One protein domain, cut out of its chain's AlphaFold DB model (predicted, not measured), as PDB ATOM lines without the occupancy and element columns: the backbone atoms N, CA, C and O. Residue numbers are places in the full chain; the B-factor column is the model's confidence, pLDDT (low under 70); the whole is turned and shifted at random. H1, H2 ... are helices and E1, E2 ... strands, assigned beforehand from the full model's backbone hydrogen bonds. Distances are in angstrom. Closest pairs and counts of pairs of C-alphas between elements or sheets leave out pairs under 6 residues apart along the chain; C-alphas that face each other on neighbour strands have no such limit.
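What this domain is: This is residues 1 to 122 of the 129 residues of the protein "Phage Head-Tail Attachment" of Escherichia coli H461 (UniProt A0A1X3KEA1). What shape does the backbone draw? A small closed barrel of six antiparallel strands has one long helix, H1, packing across its outside with residues 24 to 35, while residues 1 to 20 stick out. Residues 63 to 68, between E2 and E3, also stick out. What is it made of? The 122 printed residues, class mixed, hold two named helices and six named strands, H1 E1 E2 E3 H2 E4 E5 E6; E1 E2 E3 and E4 E5 E6 are meanders, each strand the antiparallel neighbour of the one before. The whole is loose, with a radius of gyration of the C-alphas of 19.2 A, and spans 69 by 39 by 24 A.

Where its parts are: Where are the helices? H1, residues 2 to 35, runs 48.8 A from C-alpha 2 at (227.015, 324.751, 193.568); H2 is residues 81 to 84. Where are the strands? E1 is residues 37 to 41, E2 50 to 56, E3 76 to 80, E4 92 to 95, E5 98 to 105 and E6 112 to 119, 22.3 A long, ending at C-alpha 119 at (250.773, 277.335, 168.889).

How they stand to each other: What closes the ring? Within hydrogen-bond range are N 39 and O 51 of E1 and E2, 2.8 A, N 54 and O 78 of E2 and E3, 2.8 A, and N 77 and O 115 of E3 and E6, 2.9 A. So are N 118 and O 101 of E6 and E5, 2.9 A, N 100 and O 93 of E5 and E4, 2.8 A, and N 94 and O 40 of E4 and E1, 2.8 A. How do the helices stand? H1, with every O i to N i+4 pair within range, runs across the strands outside the barrel, at 86 degrees to E2 on the local plane; its closest C-alphas to E2 are Val 32 and Gly 53, 5.3 A. H2, too short for such a pair, is on the barrel, outside it, at a height of 6.4 A over the sheet.

The domain as a whole: How large is it? The C-alphas farthest apart, of Met 1 and Ser 66, are 71.1 A apart. Where is it uncertain? The printed part has no cut; the link E2 to E3 is long, and pLDDT is under 70 in residues 1 to 4, 13 and 59 to 73.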
ATOM      1  N   MET A   1     224.189 328.074 193.126       57.81
ATOM      2  CA  MET A   1     225.590 328.263 192.688       57.81
ATOM      3  C   MET A   1     226.372 326.950 192.611       57.81
ATOM      4  O   MET A   1     226.967 326.714 191.576       57.81
ATOM      5  N   GLN A   2     226.292 326.043 193.599       59.38
ATOM      6  CA  GLN A   2     227.015 324.751 193.568       59.38
ATOM      7  C   GLN A   2     226.661 323.810 192.396       59.38
ATOM      8  O   GLN A   2     227.556 323.205 191.823       59.38
ATOM      9  N   LYS A   3     225.385 323.698 191.988       58.72
ATOM     10  CA  LYS A   3     224.979 322.773 190.902       58.72
ATOM     11  C   LYS A   3     225.573 323.117 189.528       58.72
ATOM     12  O   LYS A   3     225.841 322.213 188.749       58.72
ATOM     13  N   HIS A   4     225.779 324.403 189.241       63.66
ATOM     14  CA  HIS A   4     226.320 324.853 187.956       63.66
ATOM     15  C   HIS A   4     227.836 324.625 187.880       63.66
ATOM     16  O   HIS A   4     228.331 324.164 186.862       63.66
ATOM     17  N   THR A   5     228.560 324.867 188.979       70.31
ATOM     18  CA  THR A   5     229.996 324.567 189.091       70.31
ATOM     19  C   THR A   5     230.273 323.076 188.923       70.31
ATOM     20  O   THR A   5     231.110 322.718 188.107       70.31
ATOM     21  N   LEU A   6     229.500 322.215 189.597       71.19
ATOM     22  CA  LEU A   6     229.633 320.764 189.451       71.19
ATOM     23  C   LEU A   6     229.416 320.330 187.996       71.19
ATOM     24  O   LEU A   6     230.206 319.568 187.463       71.19
ATOM     25  N   MET A   7     228.380 320.839 187.323       75.44
ATOM     26  CA  MET A   7     228.074 320.469 185.936       75.44
ATOM     27  C   MET A   7     229.180 320.874 184.945       75.44
ATOM     28  O   MET A   7     229.461 320.122 184.017       75.44
ATOM     29  N   VAL A   8     229.825 322.025 185.156       76.38
ATOM     30  CA  VAL A   8     230.971 322.482 184.347       76.38
ATOM     31  C   VAL A   8     232.213 321.628 184.612       76.38
ATOM     32  O   VAL A   8     232.912 321.262 183.673       76.38
ATOM     33  N   GLU A   9     232.461 321.263 185.868       71.38
ATOM     34  CA  GLU A   9     233.581 320.405 186.270       71.38
ATOM     35  C   GLU A   9     233.437 318.981 185.705       71.38
ATOM     36  O   GLU A   9     234.387 318.444 185.142       71.38
ATOM     37  N   TRP A  10     232.225 318.411 185.729       71.75
ATOM     38  CA  TRP A  10     231.912 317.125 185.094       71.75
ATOM     39  C   TRP A  10     232.118 317.140 183.578       71.75
ATOM     40  O   TRP A  10     232.650 316.178 183.025       71.75
ATOM     41  N   LEU A  11     231.683 318.206 182.901       73.69
ATOM     42  CA  LEU A  11     231.847 318.330 181.453       73.69
ATOM     43  C   LEU A  11     233.332 318.441 181.088       73.69
ATOM     44  O   LEU A  11     233.806 317.703 180.235       73.69
ATOM     45  N   PHE A  12     234.083 319.270 181.819       74.88
ATOM     46  CA  PHE A  12     235.526 319.419 181.644       74.88
ATOM     47  C   PHE A  12     236.287 318.109 181.886       74.88
ATOM     48  O   PHE A  12     237.139 317.741 181.081       74.88
ATOM     49  N   MET A  13     235.967 317.375 182.959       64.38
ATOM     50  CA  MET A  13     236.573 316.067 183.226       64.38
ATOM     51  C   MET A  13     236.283 315.071 182.103       64.38
ATOM     52  O   MET A  13     237.189 314.357 181.686       64.38
ATOM     53  N   ARG A  14     235.053 315.051 181.578       76.62
ATOM     54  CA  ARG A  14     234.667 314.164 180.477       76.62
ATOM     55  C   ARG A  14     235.358 314.531 179.166       76.62
ATOM     56  O   ARG A  14     235.810 313.639 178.459       76.62
ATOM     57  N   ASP A  15     235.448 315.815 178.845       74.62
ATOM     58  CA  ASP A  15     236.108 316.290 177.627       74.62
ATOM     59  C   ASP A  15     237.621 316.041 177.684       74.62
ATOM     60  O   ASP A  15     238.218 315.621 176.694       74.62
ATOM     61  N   PHE A  16     238.240 316.232 178.856       71.19
ATOM     62  CA  PHE A  16     239.647 315.901 179.078       71.19
ATOM     63  C   PHE A  16     239.903 314.391 178.996       71.19
ATOM     64  O   PHE A  16     240.857 313.981 178.342       71.19
ATOM     65  N   GLN A  17     239.041 313.567 179.604       72.25
ATOM     66  CA  GLN A  17     239.093 312.107 179.467       72.25
ATOM     67  C   GLN A  17     238.980 311.695 177.998       72.25
ATOM     68  O   GLN A  17     239.831 310.970 177.510       72.25
ATOM     69  N   ASN A  18     238.030 312.264 177.255       80.69
ATOM     70  CA  ASN A  18     237.851 311.989 175.830       80.69
ATOM     71  C   ASN A  18     239.090 312.365 174.991       80.69
ATOM     72  O   ASN A  18     239.502 311.617 174.109       80.69
ATOM     73  N   ALA A  19     239.726 313.506 175.278       83.69
ATOM     74  CA  ALA A  19     240.956 313.909 174.597       83.69
ATOM     75  C   ALA A  19     242.154 313.011 174.952       83.69
ATOM     76  O   ALA A  19     242.991 312.739 174.093       83.69
ATOM     77  N   PHE A  20     242.239 312.555 176.204       81.88
ATOM     78  CA  PHE A  20     243.286 311.644 176.654       81.88
ATOM     79  C   PHE A  20     243.116 310.246 176.049       81.88
ATOM     80  O   PHE A  20     244.078 309.708 175.509       81.88
ATOM     81  N   ASP A  21     241.893 309.715 176.040       84.38
ATOM     82  CA  ASP A  21     241.554 308.438 175.408       84.38
ATOM     83  C   ASP A  21     241.854 308.483 173.903       84.38
ATOM     84  O   ASP A  21     242.486 307.579 173.363       84.38
ATOM     85  N   ALA A  22     241.500 309.582 173.223       84.12
ATOM     86  CA  ALA A  22     241.824 309.773 171.811       84.12
ATOM     87  C   ALA A  22     243.340 309.834 171.551       84.12
ATOM     88  O   ALA A  22     243.821 309.309 170.544       84.12
ATOM     89  N   ALA A  23     244.105 310.465 172.446       87.94
ATOM     90  CA  ALA A  23     245.561 310.496 172.344       87.94
ATOM     91  C   ALA A  23     246.173 309.102 172.556       87.94
ATOM     92  O   ALA A  23     247.062 308.720 171.796       87.94
ATOM     93  N   LEU A  24     245.682 308.334 173.536       87.44
ATOM     94  CA  LEU A  24     246.117 306.958 173.784       87.44
ATOM     95  C   LEU A  24     245.800 306.040 172.600       87.44
ATOM     96  O   LEU A  24     246.702 305.369 172.107       87.44
ATOM     97  N   ALA A  25     244.585 306.103 172.054       86.69
ATOM     98  CA  ALA A  25     244.219 305.356 170.850       86.69
ATOM     99  C   ALA A  25     245.123 305.705 169.646       86.69
ATOM    100  O   ALA A  25     245.478 304.843 168.835       86.69
ATOM    101  N   GLY A  26     245.545 306.972 169.533       87.88
ATOM    102  CA  GLY A  26     246.518 307.409 168.528       87.88
ATOM    103  C   GLY A  26     247.920 306.822 168.739       87.88
ATOM    104  O   GLY A  26     248.589 306.449 167.772       87.88
ATOM    105  N   VAL A  27     248.358 306.698 169.995       91.81
ATOM    106  CA  VAL A  27     249.627 306.046 170.353       91.81
ATOM    107  C   VAL A  27     249.577 304.557 170.021       91.81
ATOM    108  O   VAL A  27     250.494 304.068 169.364       91.81
ATOM    109  N   ASP A  28     248.501 303.864 170.386       92.31
ATOM    110  CA  ASP A  28     248.314 302.440 170.089       92.31
ATOM    111  C   ASP A  28     248.337 302.173 168.584       92.31
ATOM    112  O   ASP A  28     249.032 301.271 168.114       92.31
ATOM    113  N   SER A  29     247.649 303.017 167.812       92.06
ATOM    114  CA  SER A  29     247.665 302.948 166.348       92.06
ATOM    115  C   SER A  29     249.084 303.103 165.796       92.06
ATOM    116  O   SER A  29     249.501 302.322 164.946       92.06
ATOM    117  N   THR A  30     249.857 304.056 166.329       94.06
ATOM    118  CA  THR A  30     251.257 304.281 165.930       94.06
ATOM    119  C   THR A  30     252.143 303.088 166.297       94.06
ATOM    120  O   THR A  30     252.994 302.675 165.514       94.06
ATOM    121  N   ILE A  31     251.947 302.507 167.481       93.44
ATOM    122  CA  ILE A  31     252.669 301.317 167.942       93.44
ATOM    123  C   ILE A  31     252.415 300.139 166.999       93.44
ATOM    124  O   ILE A  31     253.366 299.496 166.553       93.44
ATOM    125  N   VAL A  32     251.148 299.880 166.667       95.50
ATOM    126  CA  VAL A  32     250.759 298.814 165.741       95.50
ATOM    127  C   VAL A  32     251.298 299.082 164.338       95.50
ATOM    128  O   VAL A  32     251.747 298.149 163.685       95.50
ATOM    129  N   GLU A  33     251.297 300.326 163.867       94.25
ATOM    130  CA  GLU A  33     251.847 300.682 162.556       94.25
ATOM    131  C   GLU A  33     253.364 300.450 162.480       94.25
ATOM    132  O   GLU A  33     253.855 299.864 161.518       94.25
ATOM    133  N   VAL A  34     254.111 300.880 163.502       94.06
ATOM    134  CA  VAL A  34     255.583 300.872 163.483       94.06
ATOM    135  C   VAL A  34     256.171 299.509 163.849       94.06
ATOM    136  O   VAL A  34     257.187 299.109 163.283       94.06
ATOM    137  N   MET A  35     255.573 298.812 164.818       94.94
ATOM    138  CA  MET A  35     256.110 297.562 165.377       94.94
ATOM    139  C   MET A  35     255.291 296.327 164.998       94.94
ATOM    140  O   MET A  35     255.654 295.213 165.377       94.94
ATOM    141  N   GLY A  36     254.165 296.512 164.310       95.50
ATOM    142  CA  GLY A  36     253.258 295.423 164.000       95.50
ATOM    143  C   GLY A  36     253.765 294.482 162.914       95.50
ATOM    144  O   GLY A  36     254.703 294.758 162.165       95.50
ATOM    145  N   ILE A  37     253.094 293.344 162.852       96.81
ATOM    146  CA  ILE A  37     253.262 292.309 161.852       96.81
ATOM    147  C   ILE A  37     251.895 291.868 161.333       96.81
ATOM    148  O   ILE A  37     250.896 291.902 162.055       96.81
ATOM    149  N   SER A  38     251.858 291.421 160.079       97.00
ATOM    150  CA  SER A  38     250.663 290.832 159.484       97.00
ATOM    151  C   SER A  38     250.411 289.414 159.995       97.00
ATOM    152  O   SER A  38     251.276 288.536 159.928       97.00
ATOM    153  N   ALA A  39     249.177 289.174 160.421       97.69
ATOM    154  CA  ALA A  39     248.632 287.865 160.722       97.69
ATOM    155  C   ALA A  39     247.422 287.580 159.825       97.69
ATOM    156  O   ALA A  39     246.589 288.450 159.588       97.69
ATOM    157  N   GLN A  40     247.303 286.347 159.342       98.12
ATOM    158  CA  GLN A  40     246.251 285.950 158.406       98.12
ATOM    159  C   GLN A  40     245.301 284.958 159.060       98.12
ATOM    160  O   GLN A  40     245.721 283.874 159.470       98.12
ATOM    161  N   PHE A  41     244.017 285.292 159.149       97.94
ATOM    162  CA  PHE A  41     243.016 284.385 159.704       97.94
ATOM    163  C   PHE A  41     242.753 283.222 158.751       97.94
ATOM    164  O   PHE A  41     242.396 283.394 157.586       97.94
ATOM    165  N   THR A  42     242.870 282.002 159.261       97.12
ATOM    166  CA  THR A  42     242.685 280.768 158.488       97.12
ATOM    167  C   THR A  42     241.360 280.065 158.793       97.12
ATOM    168  O   THR A  42     240.929 279.215 158.006       97.12
ATOM    169  N   SER A  43     240.652 280.473 159.852       96.56
ATOM    170  CA  SER A  43     239.298 280.016 160.189       96.56
ATOM    171  C   SER A  43     238.422 281.147 160.747       96.56
ATOM    172  O   SER A  43     238.827 282.305 160.780       96.56
ATOM    173  N   GLY A  44     237.207 280.799 161.183       95.44
ATOM    174  CA  GLY A  44     236.303 281.736 161.847       95.44
ATOM    175  C   GLY A  44     235.563 282.667 160.891       95.44
ATOM    176  O   GLY A  44     235.586 282.494 159.671       95.44
ATOM    177  N   ALA A  45     234.883 283.658 161.468       96.19
ATOM    178  CA  ALA A  45     234.111 284.646 160.714       96.19
ATOM    179  C   ALA A  45     235.000 285.588 159.882       96.19
ATOM    180  O   ALA A  45     234.556 286.091 158.856       96.19
ATOM    181  N   GLN A  46     236.255 285.788 160.300       95.19
ATOM    182  CA  GLN A  46     237.239 286.631 159.614       95.19
ATOM    183  C   GLN A  46     238.198 285.837 158.717       95.19
ATOM    184  O   GLN A  46     239.225 286.366 158.306       95.19
ATOM    185  N   ARG A  47     237.884 284.576 158.392       96.94
ATOM    186  CA  ARG A  47     238.727 283.732 157.533       96.94
ATOM    187  C   ARG A  47     239.095 284.439 156.223       96.94
ATOM    188  O   ARG A  47     238.221 284.894 155.494       96.94
ATOM    189  N   GLY A  48     240.385 284.426 155.895       95.94
ATOM    190  CA  GLY A  48     240.954 285.090 154.723       95.94
ATOM    191  C   GLY A  48     241.209 286.586 154.917       95.94
ATOM    192  O   GLY A  48     241.731 287.220 154.006       95.94
ATOM    193  N   GLY A  49     240.835 287.145 156.070       96.06
ATOM    194  CA  GLY A  49     241.184 288.499 156.471       96.06
ATOM    195  C   GLY A  49     242.581 288.569 157.080       96.06
ATOM    196  O   GLY A  49     243.041 287.630 157.734       96.06
ATOM    197  N   GLU A  50     243.212 289.723 156.898       96.31
ATOM    198  CA  GLU A  50     244.478 290.081 157.526       96.31
ATOM    199  C   GLU A  50     244.226 290.987 158.734       96.31
ATOM    200  O   GLU A  50     243.327 291.829 158.708       96.31
ATOM    201  N   VAL A  51     245.037 290.832 159.773       96.81
ATOM    202  CA  VAL A  51     245.134 291.777 160.885       96.81
ATOM    203  C   VAL A  51     246.587 292.184 161.076       96.81
ATOM    204  O   VAL A  51     247.487 291.352 160.978       96.81
ATOM    205  N   HIS A  52     246.808 293.466 161.352       97.50
ATOM    206  CA  HIS A  52     248.113 293.994 161.730       97.50
ATOM    207  C   HIS A  52     248.151 294.196 163.244       97.50
ATOM    208  O   HIS A  52     247.233 294.789 163.813       97.50
ATOM    209  N   GLY A  53     249.190 293.690 163.901       97.44
ATOM    210  CA  GLY A  53     249.315 293.772 165.353       97.44
ATOM    211  C   GLY A  53     250.731 293.522 165.836       97.44
ATOM    212  O   GLY A  53     251.536 292.933 165.124       97.44
ATOM    213  N   VAL A  54     251.048 293.954 167.052       97.56
ATOM    214  CA  VAL A  54     252.355 293.699 167.665       97.56
ATOM    215  C   VAL A  54     252.353 292.288 168.239       97.56
ATOM    216  O   VAL A  54     251.599 291.988 169.165       97.56
ATOM    217  N   PHE A  55     253.166 291.412 167.653       96.06
ATOM    218  CA  PHE A  55     253.286 290.023 168.079       96.06
ATOM    219  C   PHE A  55     254.382 289.886 169.132       96.06
ATOM    220  O   PHE A  55     255.546 290.177 168.858       96.06
ATOM    221  N   ASP A  56     254.000 289.429 170.321       92.75
ATOM    222  CA  ASP A  56     254.923 289.109 171.403       92.75
ATOM    223  C   ASP A  56     255.031 287.590 171.546       92.75
ATOM    224  O   ASP A  56     254.059 286.898 171.878       92.75
ATOM    225  N   ASP A  57     256.227 287.080 171.256       87.94
ATOM    226  CA  ASP A  57     256.560 285.667 171.325       87.94
ATOM    227  C   ASP A  57     257.746 285.430 172.272       87.94
ATOM    228  O   ASP A  57     258.913 285.576 171.883       87.94
ATOM    229  N   PRO A  58     257.473 285.012 173.513       73.00
ATOM    230  CA  PRO A  58     258.495 284.827 174.533       73.00
ATOM    231  C   PRO A  58     259.460 283.669 174.228       73.00
ATOM    232  O   PRO A  58     260.577 283.660 174.751       73.00
ATOM    233  N   GLU A  59     259.105 282.721 173.349       66.00
ATOM    234  CA  GLU A  59     260.058 281.694 172.899       66.00
ATOM    235  C   GLU A  59     261.121 282.269 171.942       66.00
ATOM    236  O   GLU A  59     262.222 281.720 171.869       66.00
ATOM    237  N   SER A  60     260.863 283.405 171.279       59.66
ATOM    238  CA  SER A  60     261.842 284.084 170.410       59.66
ATOM    239  C   SER A  60     263.059 284.612 171.189       59.66
ATOM    240  O   SER A  60     264.184 284.615 170.688       59.66
ATOM    241  N   LEU A  61     262.865 284.973 172.464       52.66
ATOM    242  CA  LEU A  61     263.935 285.377 173.388       52.66
ATOM    243  C   LEU A  61     264.585 284.182 174.121       52.66
ATOM    244  O   LEU A  61     265.564 284.352 174.848       52.66
ATOM    245  N   GLY A  62     264.051 282.969 173.941       49.66
ATOM    246  CA  GLY A  62     264.311 281.788 174.768       49.66
ATOM    247  C   GLY A  62     265.639 281.058 174.542       49.66
ATOM    248  O   GLY A  62     265.917 280.096 175.256       49.66
ATOM    249  N   PHE A  63     266.506 281.494 173.623       50.22
ATOM    250  CA  PHE A  63     267.865 280.943 173.521       50.22
ATOM    251  C   PHE A  63     268.816 281.600 174.532       50.22
ATOM    252  O   PHE A  63     269.859 282.155 174.187       50.22
ATOM    253  N   ALA A  64     268.485 281.496 175.819       48.94
ATOM    254  CA  ALA A  64     269.489 281.649 176.858       48.94
ATOM    255  C   ALA A  64     270.423 280.430 176.789       48.94
ATOM    256  O   ALA A  64     269.997 279.282 176.933       48.94
ATOM    257  N   SER A  65     271.706 280.688 176.529       53.56
ATOM    258  CA  SER A  65     272.814 279.744 176.699       53.56
ATOM    259  C   SER A  65     272.578 278.849 177.927       53.56
ATOM    260  O   SER A  65     272.629 279.361 179.043       53.56
ATOM    261  N   SER A  66     272.242 277.564 177.709       55.44
ATOM    262  CA  SER A  66     272.156 276.433 178.675       55.44
ATOM    263  C   SER A  66     270.968 275.472 178.478       55.44
ATOM    264  O   SER A  66     270.890 274.476 179.193       55.44
ATOM    265  N   GLY A  67     270.079 275.679 177.497       52.38
ATOM    266  CA  GLY A  67     269.047 274.679 177.161       52.38
ATOM    267  C   GLY A  67     267.851 274.636 178.122       52.38
ATOM    268  O   GLY A  67     267.147 273.629 178.187       52.38
ATOM    269  N   ILE A  68     267.607 275.723 178.859       54.69
ATOM    270  CA  ILE A  68     266.401 275.889 179.674       54.69
ATOM    271  C   ILE A  68     265.265 276.363 178.762       54.69
ATOM    272  O   ILE A  68     265.279 277.491 178.276       54.69
ATOM    273  N   ARG A  69     264.275 275.495 178.534       54.56
ATOM    274  CA  ARG A  69     263.018 275.844 177.864       54.56
ATOM    275  C   ARG A  69     262.104 276.539 178.872       54.56
ATOM    276  O   ARG A  69     261.745 275.935 179.880       54.56
ATOM    277  N   ILE A  70     261.712 277.781 178.604       55.44
ATOM    278  CA  ILE A  70     260.650 278.437 179.373       55.44
ATOM    279  C   ILE A  70     259.317 277.914 178.829       55.44
ATOM    280  O   ILE A  70     258.732 278.480 177.914       55.44
ATOM    281  N   GLU A  71     258.864 276.773 179.344       53.03
ATOM    282  CA  GLU A  71     257.485 276.329 179.134       53.03
ATOM    283  C   GLU A  71     256.551 277.224 179.961       53.03
ATOM    284  O   GLU A  71     256.664 277.270 181.185       53.03
ATOM    285  N   GLY A  72     255.619 277.926 179.308       54.34
ATOM    286  CA  GLY A  72     254.466 278.520 179.997       54.34
ATOM    287  C   GLY A  72     254.102 279.965 179.657       54.34
ATOM    288  O   GLY A  72     253.143 280.473 180.228       54.34
ATOM    289  N   SER A  73     254.805 280.636 178.749       63.28
ATOM    290  CA  SER A  73     254.417 281.975 178.294       63.28
ATOM    291  C   SER A  73     253.739 281.880 176.923       63.28
ATOM    292  O   SER A  73     254.383 281.579 175.920       63.28
ATOM    293  N   ASN A  74     252.418 282.055 176.899       83.38
ATOM    294  CA  ASN A  74     251.611 281.986 175.683       83.38
ATOM    295  C   ASN A  74     251.904 283.196 174.777       83.38
ATOM    296  O   ASN A  74     251.877 284.319 175.287       83.38
ATOM    297  N   PRO A  75     252.147 283.003 173.467       93.19
ATOM    298  CA  PRO A  75     252.280 284.111 172.529       93.19
ATOM    299  C   PRO A  75     251.042 285.009 172.548       93.19
ATOM    300  O   PRO A  75     249.923 284.540 172.790       93.19
ATOM    301  N   SER A  76     251.219 286.293 172.264       95.75
ATOM    302  CA  SER A  76     250.108 287.241 172.204       95.75
ATOM    303  C   SER A  76     250.224 288.172 171.005       95.75
ATOM    304  O   SER A  76     251.314 288.414 170.493       95.75
ATOM    305  N   LEU A  77     249.085 288.672 170.533       97.44
ATOM    306  CA  LEU A  77     249.015 289.666 169.470       97.44
ATOM    307  C   LEU A  77     248.207 290.862 169.972       97.44
ATOM    308  O   LEU A  77     247.005 290.736 170.214       97.44
ATOM    309  N   PHE A  78     248.872 291.999 170.140       97.69
ATOM    310  CA  PHE A  78     248.235 293.274 170.459       97.69
ATOM    311  C   PHE A  78     247.715 293.926 169.176       97.69
ATOM    312  O   PHE A  78     248.477 294.121 168.228       97.69
ATOM    313  N   VAL A  79     246.423 294.231 169.129       97.94
ATOM    314  CA  VAL A  79     245.711 294.675 167.923       97.94
ATOM    315  C   VAL A  79     244.753 295.811 168.243       97.94
ATOM    316  O   VAL A  79     244.316 295.969 169.379       97.94
ATOM    317  N   LEU A  80     244.355 296.555 167.212       97.25
ATOM    318  CA  LEU A  80     243.214 297.463 167.309       97.25
ATOM    319  C   LEU A  80     241.916 296.647 167.354       97.25
ATOM    320  O   LEU A  80     241.689 295.793 166.491       97.25
ATOM    321  N   THR A  81     241.058 296.904 168.336       96.38
ATOM    322  CA  THR A  81     239.861 296.099 168.636       96.38
ATOM    323  C   THR A  81     238.924 295.968 167.438       96.38
ATOM    324  O   THR A  81     238.413 294.886 167.140       96.38
ATOM    325  N   ASP A  82     238.749 297.054 166.693       95.56
ATOM    326  CA  ASP A  82     237.876 297.170 165.528       95.56
ATOM    327  C   ASP A  82     238.226 296.136 164.446       95.56
ATOM    328  O   ASP A  82     237.352 295.623 163.741       95.56
ATOM    329  N   THR A  83     239.511 295.782 164.349       95.94
ATOM    330  CA  THR A  83     240.046 294.855 163.344       95.94
ATOM    331  C   THR A  83     239.780 293.387 163.675       95.94
ATOM    332  O   THR A  83     239.900 292.529 162.800       95.94
ATOM    333  N   VAL A  84     239.377 293.084 164.913       96.56
ATOM    334  CA  VAL A  84     239.175 291.714 165.421       96.56
ATOM    335  C   VAL A  84     237.804 291.500 166.065       96.56
ATOM    336  O   VAL A  84     237.588 290.528 166.788       96.56
ATOM    337  N   CYS A  85     236.841 292.378 165.782       92.44
ATOM    338  CA  CYS A  85     235.523 292.378 166.420       92.44
ATOM    339  C   CYS A  85     234.709 291.079 166.238       92.44
ATOM    340  O   CYS A  85     233.795 290.810 167.023       92.44
ATOM    341  N   ALA A  86     235.022 290.259 165.228       95.12
ATOM    342  CA  ALA A  86     234.346 288.989 164.967       95.12
ATOM    343  C   ALA A  86     235.185 287.749 165.333       95.12
ATOM    344  O   ALA A  86     234.688 286.626 165.185       95.12
ATOM    345  N   VAL A  87     236.411 287.935 165.834       96.88
ATOM    346  CA  VAL A  87     237.304 286.855 166.278       96.88
ATOM    347  C   VAL A  87     236.753 286.179 167.529       96.88
ATOM    348  O   VAL A  87     236.268 286.824 168.462       96.88
ATOM    349  N   ARG A  88     236.842 284.849 167.577       95.94
ATOM    350  CA  ARG A  88     236.439 284.047 168.735       95.94
ATOM    351  C   ARG A  88     237.518 283.059 169.152       95.94
ATOM    352  O   ARG A  88     238.407 282.690 168.392       95.94
ATOM    353  N   ARG A  89     237.391 282.576 170.390       95.50
ATOM    354  CA  ARG A  89     238.200 281.465 170.894       95.50
ATOM    355  C   ARG A  89     238.098 280.256 169.959       95.50
ATOM    356  O   ARG A  89     236.995 279.824 169.631       95.50
ATOM    357  N   GLY A  90     239.246 279.688 169.616       95.38
ATOM    358  CA  GLY A  90     239.396 278.560 168.705       95.38
ATOM    359  C   GLY A  90     239.621 278.963 167.250       95.38
ATOM    360  O   GLY A  90     239.997 278.093 166.465       95.38
ATOM    361  N   ASP A  91     239.439 280.239 166.889       96.69
ATOM    362  CA  ASP A  91     239.792 280.713 165.553       96.69
ATOM    363  C   ASP A  91     241.302 280.608 165.334       96.69
ATOM    364  O   ASP A  91     242.098 280.861 166.242       96.69
ATOM    365  N   THR A  92     241.699 280.209 164.130       97.50
ATOM    366  CA  THR A  92     243.089 279.988 163.750       97.50
ATOM    367  C   THR A  92     243.598 281.124 162.880       97.50
ATOM    368  O   THR A  92     242.875 281.674 162.045       97.50
ATOM    369  N   LEU A  93     244.875 281.449 163.049       97.81
ATOM    370  CA  LEU A  93     245.591 282.450 162.272       97.81
ATOM    371  C   LEU A  93     247.040 282.022 162.052       97.81
ATOM    372  O   LEU A  93     247.581 281.220 162.813       97.81
ATOM    373  N   THR A  94     247.660 282.535 160.998       97.19
ATOM    374  CA  THR A  94     249.080 282.325 160.722       97.19
ATOM    375  C   THR A  94     249.858 283.618 160.878       97.19
ATOM    376  O   THR A  94     249.458 284.634 160.313       97.19
ATOM    377  N   ILE A  95     250.984 283.555 161.584       95.75
ATOM    378  CA  ILE A  95     251.936 284.655 161.779       95.75
ATOM    379  C   ILE A  95     253.298 284.122 161.344       95.75
ATOM    380  O   ILE A  95     253.699 283.051 161.789       95.75
ATOM    381  N   ASN A  96     253.988 284.805 160.425       93.12
ATOM    382  CA  ASN A  96     255.270 284.337 159.863       93.12
ATOM    383  C   ASN A  96     255.254 282.897 159.306       93.12
ATOM    384  O   ASN A  96     256.263 282.196 159.325       93.12
ATOM    385  N   GLY A  97     254.102 282.440 158.807       91.19
ATOM    386  CA  GLY A  97     253.922 281.079 158.289       91.19
ATOM    387  C   GLY A  97     253.731 280.001 159.361       91.19
ATOM    388  O   GLY A  97     253.445 278.855 159.014       91.19
ATOM    389  N   GLU A  98     253.821 280.346 160.644       93.25
ATOM    390  CA  GLU A  98     253.480 279.453 161.746       93.25
ATOM    391  C   GLU A  98     251.996 279.586 162.105       93.25
ATOM    392  O   GLU A  98     251.414 280.666 162.027       93.25
ATOM    393  N   MET A  99     251.368 278.468 162.477       94.44
ATOM    394  CA  MET A  99     249.953 278.413 162.829       94.44
ATOM    395  C   MET A  99     249.739 278.580 164.332       94.44
ATOM    396  O   MET A  99     250.348 277.880 165.144       94.44
ATOM    397  N   PHE A 100     248.780 279.434 164.669       95.75
ATOM    398  CA  PHE A 100     248.307 279.691 166.019       95.75
ATOM    399  C   PHE A 100     246.785 279.584 166.082       95.75
ATOM    400  O   PHE A 100     246.086 279.635 165.063       95.75
ATOM    401  N   TRP A 101     246.259 279.491 167.297       96.44
ATOM    402  CA  TRP A 101     244.834 279.602 167.570       96.44
ATOM    403  C   TRP A 101     244.564 280.493 168.775       96.44
ATOM    404  O   TRP A 101     245.340 280.530 169.731       96.44
ATOM    405  N   VAL A 102     243.447 281.212 168.720       96.62
ATOM    406  CA  VAL A 102     243.025 282.161 169.751       96.62
ATOM    407  C   VAL A 102     242.503 281.397 170.964       96.62
ATOM    408  O   VAL A 102     241.460 280.749 170.890       96.62
ATOM    409  N   ASP A 103     243.174 281.494 172.107       94.75
ATOM    410  CA  ASP A 103     242.648 280.973 173.372       94.75
ATOM    411  C   ASP A 103     241.703 281.964 174.048       94.75
ATOM    412  O   ASP A 103     240.671 281.579 174.604       94.75
ATOM    413  N   ARG A 104     242.030 283.254 173.975       95.06
ATOM    414  CA  ARG A 104     241.256 284.314 174.614       95.06
ATOM    415  C   ARG A 104     241.431 285.626 173.863       95.06
ATOM    416  O   ARG A 104     242.525 285.945 173.426       95.06
ATOM    417  N   VAL A 105     240.356 286.401 173.806       96.56
ATOM    418  CA  VAL A 105     240.382 287.821 173.439       96.56
ATOM    419  C   VAL A 105     240.210 288.607 174.737       96.56
ATOM    420  O   VAL A 105     239.304 288.287 175.517       96.56
ATOM    421  N   SER A 106     241.109 289.544 175.039       96.00
ATOM    422  CA  SER A 106     240.914 290.439 176.184       96.00
ATOM    423  C   SER A 106     239.731 291.380 175.927       96.00
ATOM    424  O   SER A 106     239.334 291.567 174.778       96.00
ATOM    425  N   PRO A 107     239.145 291.986 176.971       95.81
ATOM    426  CA  PRO A 107     238.277 293.141 176.778       95.81
ATOM    427  C   PRO A 107     238.992 294.241 175.984       95.81
ATOM    428  O   PRO A 107     240.225 294.300 175.991       95.81
ATOM    429  N   ASP A 108     238.198 295.085 175.333       94.00
ATOM    430  CA  ASP A 108     238.664 296.338 174.745       94.00
ATOM    431  C   ASP A 108     239.188 297.271 175.843       94.00
ATOM    432  O   ASP A 108     238.524 297.449 176.870       94.00
ATOM    433  N   ASP A 109     240.369 297.837 175.620       89.12
ATOM    434  CA  ASP A 109     241.051 298.769 176.516       89.12
ATOM    435  C   ASP A 109     241.412 300.038 175.736       89.12
ATOM    436  O   ASP A 109     242.538 300.233 175.297       89.12
ATOM    437  N   GLY A 110     240.410 300.883 175.481       87.38
ATOM    438  CA  GLY A 110     240.623 302.160 174.792       87.38
ATOM    439  C   GLY A 110     240.808 302.051 173.273       87.38
ATOM    440  O   GLY A 110     241.436 302.924 172.679       87.38
ATOM    441  N   GLY A 111     240.242 301.021 172.631       92.19
ATOM    442  CA  GLY A 111     240.321 300.805 171.181       92.19
ATOM    443  C   GLY A 111     241.350 299.754 170.758       92.19
ATOM    444  O   GLY A 111     241.491 299.467 169.567       92.19
ATOM    445  N   SER A 112     242.049 299.148 171.714       95.50
ATOM    446  CA  SER A 112     242.985 298.053 171.489       95.50
ATOM    447  C   SER A 112     242.697 296.866 172.412       95.50
ATOM    448  O   SER A 112     242.040 296.980 173.449       95.50
ATOM    449  N   CYS A 113     243.139 295.676 172.010       96.69
ATOM    450  CA  CYS A 113     243.019 294.470 172.821       96.69
ATOM    451  C   CYS A 113     244.120 293.451 172.500       96.69
ATOM    452  O   CYS A 113     244.855 293.561 171.517       96.69
ATOM    453  N   TYR A 114     244.224 292.427 173.344       96.88
ATOM    454  CA  TYR A 114     245.127 291.297 173.168       96.88
ATOM    455  C   TYR A 114     244.375 290.057 172.696       96.88
ATOM    456  O   TYR A 114     243.416 289.601 173.332       96.88
ATOM    457  N   LEU A 115     244.891 289.434 171.638       97.38
ATOM    458  CA  LEU A 115     244.633 288.033 171.337       97.38
ATOM    459  C   LEU A 115     245.691 287.183 172.044       97.38
ATOM    460  O   LEU A 115     246.868 287.237 171.703       97.38
ATOM    461  N   TRP A 116     245.274 286.373 173.012       95.88
ATOM    462  CA  TRP A 116     246.123 285.352 173.621       95.88
ATOM    463  C   TRP A 116     246.098 284.104 172.758       95.88
ATOM    464  O   TRP A 116     245.023 283.567 172.464       95.88
ATOM    465  N   LEU A 117     247.276 283.644 172.354       95.12
ATOM    466  CA  LEU A 117     247.439 282.617 171.344       95.12
ATOM    467  C   LEU A 117     248.079 281.358 171.921       95.12
ATOM    468  O   LEU A 117     248.860 281.374 172.867       95.12
ATOM    469  N   ASN A 118     247.770 280.244 171.281       92.94
ATOM    470  CA  ASN A 118     248.462 278.982 171.455       92.94
ATOM    471  C   ASN A 118     249.002 278.528 170.104       92.94
ATOM    472  O   ASN A 118     248.360 278.728 169.073       92.94
ATOM    473  N   ARG A 119     250.176 277.896 170.105       90.88
ATOM    474  CA  ARG A 119     250.773 277.335 168.889       90.88
ATOM    475  C   ARG A 119     250.036 276.087 168.418       90.88
ATOM    476  O   ARG A 119     249.506 275.312 169.218       90.88
ATOM    477  N   GLY A 120     250.085 275.848 167.113       88.81
ATOM    478  CA  GLY A 120     249.590 274.630 166.489       88.81
ATOM    479  C   GLY A 120     248.074 274.614 166.319       88.81
ATOM    480  O   GLY A 120     247.457 275.628 166.001       88.81
ATOM    481  N   GLN A 121     247.475 273.429 166.450       85.94
ATOM    482  CA  GLN A 121     246.040 273.240 166.232       85.94
ATOM    483  C   GLN A 121     245.250 273.425 167.530       85.94
ATOM    484  O   GLN A 121     245.693 272.950 168.582       85.94
ATOM    485  N   PRO A 122     244.057 274.046 167.468       87.44
ATOM    486  CA  PRO A 122     243.169 274.074 168.614       87.44
ATOM    487  C   PRO A 122     242.781 272.638 168.990       87.44
ATOM    488  O   PRO A 122     242.592 271.798 168.099       87.44
TER     489      PRO A 122